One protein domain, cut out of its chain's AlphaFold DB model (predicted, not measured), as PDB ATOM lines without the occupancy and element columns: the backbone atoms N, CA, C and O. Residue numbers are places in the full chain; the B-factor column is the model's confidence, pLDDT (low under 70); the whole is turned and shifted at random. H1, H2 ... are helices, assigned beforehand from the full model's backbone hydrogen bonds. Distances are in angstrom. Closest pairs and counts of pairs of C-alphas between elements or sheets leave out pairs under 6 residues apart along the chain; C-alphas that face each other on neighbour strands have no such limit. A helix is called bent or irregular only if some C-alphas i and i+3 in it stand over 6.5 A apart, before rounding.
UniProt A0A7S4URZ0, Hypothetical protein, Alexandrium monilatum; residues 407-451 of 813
ATOM      1  N   ALA A 407     141.614 149.282 135.266       93.94
ATOM      2  CA  ALA A 407     140.442 148.821 134.525       93.94
ATOM      3  C   ALA A 407     140.782 147.608 133.647       93.94
ATOM      4  O   ALA A 407     140.061 146.607 133.679       93.94
ATOM      5  N   ALA A 408     141.903 147.663 132.919       93.31
ATOM      6  CA  ALA A 408     142.404 146.516 132.166       93.31
ATOM      7  C   ALA A 408     142.775 145.354 133.100       93.31
ATOM      8  O   ALA A 408     142.492 144.195 132.792       93.31
ATOM      9  N   PHE A 409     143.353 145.653 134.269       95.81
ATOM     10  CA  PHE A 409     143.627 144.643 135.287       95.81
ATOM     11  C   PHE A 409     142.340 143.961 135.769       95.81
ATOM     12  O   PHE A 409     142.251 142.733 135.758       95.81
ATOM     13  N   LEU A 410     141.315 144.728 136.145       91.62
ATOM     14  CA  LEU A 410     140.030 144.194 136.600       91.62
ATOM     15  C   LEU A 410     139.347 143.342 135.518       91.62
ATOM     16  O   LEU A 410     138.810 142.276 135.821       91.62
ATOM     17  N   GLU A 411     139.389 143.777 134.258       93.25
ATOM     18  CA  GLU A 411     138.817 143.030 133.137       93.25
ATOM     19  C   GLU A 411     139.524 141.680 132.933       93.25
ATOM     20  O   GLU A 411     138.873 140.633 132.875       93.25
ATOM     21  N   GLU A 412     140.858 141.678 132.860       92.88
ATOM     22  CA  GLU A 412     141.641 140.455 132.652       92.88
ATOM     23  C   GLU A 412     141.576 139.516 133.855       92.88
ATOM     24  O   GLU A 412     141.426 138.303 133.697       92.88
ATOM     25  N   THR A 413     141.618 140.059 135.072       84.12
ATOM     26  CA  THR A 413     141.437 139.249 136.276       84.12
ATOM     27  C   THR A 413     140.020 138.670 136.369       84.12
ATOM     28  O   THR A 413     139.846 137.536 136.821       84.12
ATOM     29  N   GLY A 414     139.007 139.372 135.847       75.06
ATOM     30  CA  GLY A 414     137.653 138.852 135.664       75.06
ATOM     31  C   GLY A 414     137.590 137.635 134.734       75.06
ATOM     32  O   GLY A 414     136.911 136.658 135.059       75.06
ATOM     33  N   LYS A 415     138.357 137.630 133.632       82.69
ATOM     34  CA  LYS A 415     138.422 136.502 132.675       82.69
ATOM     35  C   LYS A 415     138.966 135.217 133.306       82.69
ATOM     36  O   LYS A 415     138.531 134.128 132.941       82.69
ATOM     37  N   VAL A 416     139.868 135.334 134.280       71.00
ATOM     38  CA  VAL A 416     140.440 134.196 135.033       71.00
ATOM     39  C   VAL A 416     139.699 133.895 136.345       71.00
ATOM     40  O   VAL A 416     140.183 133.120 137.175       71.00
ATOM     41  N   GLY A 417     138.520 134.497 136.541       66.00
ATOM     42  CA  GLY A 417     137.651 134.255 137.694       66.00
ATOM     43  C   GLY A 417     138.145 134.870 139.007       66.00
ATOM     44  O   GLY A 417     137.783 134.388 140.080       66.00
ATOM     45  N   MET A 418     138.976 135.912 138.946       69.06
ATOM     46  CA  MET A 418     139.567 136.587 140.106       69.06
ATOM     47  C   MET A 418     139.414 138.113 140.046       69.06
ATOM     48  O   MET A 418     140.427 138.793 140.111       69.06
ATOM     49  N   PRO A 419     138.212 138.702 139.943       76.69
ATOM     50  CA  PRO A 419     138.094 140.158 139.843       76.69
ATOM     51  C   PRO A 419     138.795 140.842 141.030       76.69
ATOM     52  O   PRO A 419     138.365 140.721 142.181       76.69
ATOM     53  N   MET A 420     139.907 141.516 140.744       84.56
ATOM     54  CA  MET A 420     140.675 142.313 141.695       84.56
ATOM     55  C   MET A 420     140.547 143.768 141.274       84.56
ATOM     56  O   MET A 420     140.712 144.081 140.100       84.56
ATOM     57  N   ALA A 421     140.213 144.635 142.230       81.62
ATOM     58  CA  ALA A 421     139.857 146.021 141.939       81.62
ATOM     59  C   ALA A 421     140.985 146.790 141.233       81.62
ATOM     60  O   ALA A 421     140.708 147.563 140.326       81.62
ATOM     61  N   ASP A 422     142.230 146.552 141.647       93.50
ATOM     62  CA  ASP A 422     143.409 147.249 141.150       93.50
ATOM     63  C   ASP A 422     144.694 146.453 141.455       93.50
ATOM     64  O   ASP A 422     144.695 145.462 142.207       93.50
ATOM     65  N   CYS A 423     145.806 146.882 140.857       91.62
ATOM     66  CA  CYS A 423     147.111 146.246 141.044       91.62
ATOM     67  C   CYS A 423     147.623 146.351 142.487       91.62
ATOM     68  O   CYS A 423     148.275 145.430 142.985       91.62
ATOM     69  N   ALA A 424     147.297 147.435 143.198       86.81
ATOM     70  CA  ALA A 424     147.711 147.634 144.584       86.81
ATOM     71  C   ALA A 424     147.007 146.651 145.535       86.81
ATOM     72  O   ALA A 424     147.642 146.074 146.420       86.81
ATOM     73  N   TYR A 425     145.718 146.403 145.319       80.81
ATOM     74  CA  TYR A 425     144.908 145.415 146.010       80.81
ATOM     75  C   TYR A 425     145.439 144.011 145.742       80.81
ATOM     76  O   TYR A 425     145.557 143.221 146.675       80.81
ATOM     77  N   ALA A 426     145.834 143.708 144.502       80.69
ATOM     78  CA  ALA A 426     146.458 142.431 144.171       80.69
ATOM     79  C   ALA A 426     147.794 142.227 144.903       80.69
ATOM     80  O   ALA A 426     148.024 141.158 145.469       80.69
ATOM     81  N   VAL A 427     148.645 143.259 144.973       81.06
ATOM     82  CA  VAL A 427     149.882 143.220 145.773       81.06
ATOM     83  C   VAL A 427     149.577 143.076 147.259       81.06
ATOM     84  O   VAL A 427     150.255 142.308 147.931       81.06
ATOM     85  N   ALA A 428     148.568 143.764 147.792       66.50
ATOM     86  CA  ALA A 428     148.179 143.643 149.195       66.50
ATOM     87  C   ALA A 428     147.619 142.247 149.521       66.50
ATOM     88  O   ALA A 428     147.925 141.689 150.573       66.50
ATOM     89  N   PHE A 429     146.839 141.671 148.605       68.19
ATOM     90  CA  PHE A 429     146.229 140.351 148.730       68.19
ATOM     91  C   PHE A 429     147.267 139.224 148.656       68.19
ATOM     92  O   PHE A 429     147.281 138.330 149.502       68.19
ATOM     93  N   LEU A 430     148.165 139.281 147.668       70.44
ATOM     94  CA  LEU A 430     149.269 138.327 147.517       70.44
ATOM     95  C   LEU A 430     150.408 138.601 148.506       70.44
ATOM     96  O   LEU A 430     151.219 137.720 148.787       70.44
ATOM     97  N   GLY A 431     150.465 139.826 149.019       61.94
ATOM     98  CA  GLY A 431     151.422 140.336 149.987       61.94
ATOM     99  C   GLY A 431     152.880 140.392 149.504       61.94
ATOM    100  O   GLY A 431     153.774 140.639 150.315       61.94
ATOM    101  N   ASP A 432     153.131 140.168 148.211       70.00
ATOM    102  CA  ASP A 432     154.432 140.315 147.551       70.00
ATOM    103  C   ASP A 432     154.227 140.712 146.083       70.00
ATOM    104  O   ASP A 432     153.541 140.024 145.320       70.00
ATOM    105  N   THR A 433     154.851 141.815 145.675       80.12
ATOM    106  CA  THR A 433     154.828 142.293 144.291       80.12
ATOM    107  C   THR A 433     155.446 141.273 143.333       80.12
ATOM    108  O   THR A 433     154.898 141.046 142.264       80.12
ATOM    109  N   ASN A 434     156.518 140.569 143.712       74.62
ATOM    110  CA  ASN A 434     157.155 139.590 142.827       74.62
ATOM    111  C   ASN A 434     156.243 138.402 142.522       74.62
ATOM    112  O   ASN A 434     156.276 137.878 141.410       74.62
ATOM    113  N   LEU A 435     155.416 137.983 143.486       73.75
ATOM    114  CA  LEU A 435     154.425 136.935 143.251       73.75
ATOM    115  C   LEU A 435     153.426 137.383 142.203       73.75
ATOM    116  O   LEU A 435     153.228 136.643 141.252       73.75
ATOM    117  N   LEU A 436     152.861 138.588 142.347       85.75
ATOM    118  CA  LEU A 436     151.958 139.152 141.346       85.75
ATOM    119  C   LEU A 436     152.619 139.104 139.962       85.75
ATOM    120  O   LEU A 436     152.050 138.546 139.031       85.75
ATOM    121  N   CYS A 437     153.859 139.581 139.862       85.38
ATOM    122  CA  CYS A 437     154.565 139.722 138.591       85.38
ATOM    123  C   CYS A 437     155.064 138.417 137.958       85.38
ATOM    124  O   CYS A 437     155.426 138.408 136.785       85.38
ATOM    125  N   THR A 438     155.102 137.317 138.712       77.25
ATOM    126  CA  THR A 438     155.559 136.002 138.225       77.25
ATOM    127  C   THR A 438     154.437 134.968 138.149       77.25
ATOM    128  O   THR A 438     154.655 133.853 137.670       77.25
ATOM    129  N   TYR A 439     153.225 135.315 138.592       76.06
ATOM    130  CA  TYR A 439     152.106 134.387 138.634       76.06
ATOM    131  C   TYR A 439     151.584 134.089 137.223       76.06
ATOM    132  O   TYR A 439     151.003 134.950 136.567       76.06
ATOM    133  N   ILE A 440     151.744 132.841 136.767       76.50
ATOM    134  CA  ILE A 440     151.380 132.416 135.402       76.50
ATOM    135  C   ILE A 440     149.921 132.736 135.059       76.50
ATOM    136  O   ILE A 440     149.642 133.185 133.952       76.50
ATOM    137  N   THR A 441     148.989 132.544 135.994       73.62
ATOM    138  CA  THR A 441     147.557 132.767 135.734       73.62
ATOM    139  C   THR A 441     147.151 134.240 135.748       73.62
ATOM    140  O   THR A 441     146.090 134.566 135.233       73.62
ATOM    141  N   LEU A 442     147.978 135.132 136.307       85.12
ATOM    142  CA  LEU A 442     147.760 136.583 136.285       85.12
ATOM    143  C   LEU A 442     148.653 137.288 135.268       85.12
ATOM    144  O   LEU A 442     148.566 138.505 135.160       85.12
ATOM    145  N   LYS A 443     149.490 136.558 134.522       89.94
ATOM    146  CA  LYS A 443     150.479 137.138 133.612       89.94
ATOM    147  C   LYS A 443     149.847 138.152 132.656       89.94
ATOM    148  O   LYS A 443     150.283 139.296 132.621       89.94
ATOM    149  N   ASP A 444     148.774 137.767 131.971       87.81
ATOM    150  CA  ASP A 444     148.071 138.643 131.029       87.81
ATOM    151  C   ASP A 444     147.462 139.873 131.711       87.81
ATOM    152  O   ASP A 444     147.524 140.977 131.166       87.81
ATOM    153  N   ALA A 445     146.904 139.700 132.913       91.94
ATOM    154  CA  ALA A 445     146.356 140.801 133.693       91.94
ATOM    155  C   ALA A 445     147.461 141.764 134.134       91.94
ATOM    156  O   ALA A 445     147.317 142.974 134.010       91.94
ATOM    157  N   VAL A 446     148.594 141.240 134.587       93.81
ATOM    158  CA  VAL A 446     149.747 142.011 135.050       93.81
ATOM    159  C   VAL A 446     150.436 142.756 133.913       93.81
ATOM    160  O   VAL A 446     150.755 143.930 134.071       93.81
ATOM    161  N   GLU A 447     150.640 142.114 132.764       92.31
ATOM    162  CA  GLU A 447     151.264 142.749 131.599       92.31
ATOM    163  C   GLU A 447     150.392 143.880 131.034       92.31
ATOM    164  O   GLU A 447     150.910 144.907 130.583       92.31
ATOM    165  N   ARG A 448     149.061 143.730 131.091       91.81
ATOM    166  CA  ARG A 448     148.123 144.759 130.622       91.81
ATOM    167  C   ARG A 448     147.880 145.852 131.658       91.81
ATOM    168  O   ARG A 448     147.890 147.025 131.288       91.81
ATOM    169  N   GLY A 449     147.702 145.470 132.919       93.62
ATOM    170  CA  GLY A 449     147.221 146.332 133.991       93.62
ATOM    171  C   GLY A 449     148.271 146.784 135.006       93.62
ATOM    172  O   GLY A 449     148.218 147.923 135.437       93.62
ATOM    173  N   CYS A 450     149.282 145.979 135.348       94.56
ATOM    174  CA  CYS A 450     150.229 146.278 136.442       94.56
ATOM    175  C   CYS A 450     151.621 146.703 135.963       94.56
ATOM    176  O   CYS A 450     152.647 146.289 136.513       94.56
ATOM    177  N   LYS A 451     151.674 147.527 134.914       90.19
ATOM    178  CA  LYS A 451     152.921 147.908 134.237       90.19
ATOM    179  C   LYS A 451     153.915 148.618 135.156       90.19
ATOM    180  O   LYS A 451     155.107 148.309 135.118       90.19
TER     181      LYS A 451
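What this domain is: This is residues 407 to 451 of the 813 residues of the protein "Hypothetical protein" of Alexandrium monilatum (UniProt A0A7S4URZ0). Four short helices follow one another round a small, compact ring, which closes where H4 comes back beside H1, running the opposite way. H2 and H3 make the rest of the ring and meet in a corner, while residues 416 to 422 join H1 to H2. The printed part has 45 residues with four named helices, H1, H2, H3 and H4 in that order, and no named strand; its class is all helix. It is compact, with a radius of gyration of the C-alphas of 8.8 A, and its rounded outline spans 22 by 18 by 18 A.

Where its parts are: H1 is residues 407 to 415, 12.6 A long, and begins with C-alpha 407 at (140.442, 148.821, 134.525). H2 is residues 423 to 430, 10.5 A long, with C-alpha 423 at (147.111, 146.246, 141.044). H3 is residues 433 to 438, 8.8 A long. H4 is residues 440 to 449, 14.6 A long, and ends with C-alpha 449 at (147.221, 146.332, 133.991). H4 is irregular: C-alphas 441 and 444 are 7.5 A apart.

How they stand to each other: H1 and H4 touch at a shallow tilt of 25 degrees, opposite ways; their closest C-alphas, of Phe 409 and Gly 449, are 4.2 A apart. H1 and H2 are close but not clearly touching, with the C-alphas of Phe 409 and Cys 423 closest at 6.9 A. H2 and H3 touch only at the corner, about perpendicular at 90 degrees; their closest C-alphas, of Val 427 and Thr 433, are 5.2 A apart. H3 and H4 touch only at the corner, at a steep tilt of 67 degrees, only just short of about perpendicular; the closest C-alphas, of Cys 437 and Val 446, are 6.4 A apart. H1 and H3 are apart. In H1, H2 and H3 every O i to N i+4 pair is within hydrogen-bond range; in H4, 4 of 6 are.

The domain as a whole: The C-alphas farthest apart, of Lys 415 and Asp 432, are 22.2 A apart. The printed part has no cut and no long link. Its mean pLDDT is 82.6; residues 417 to 418, 428 to 429 and 431 are under 70.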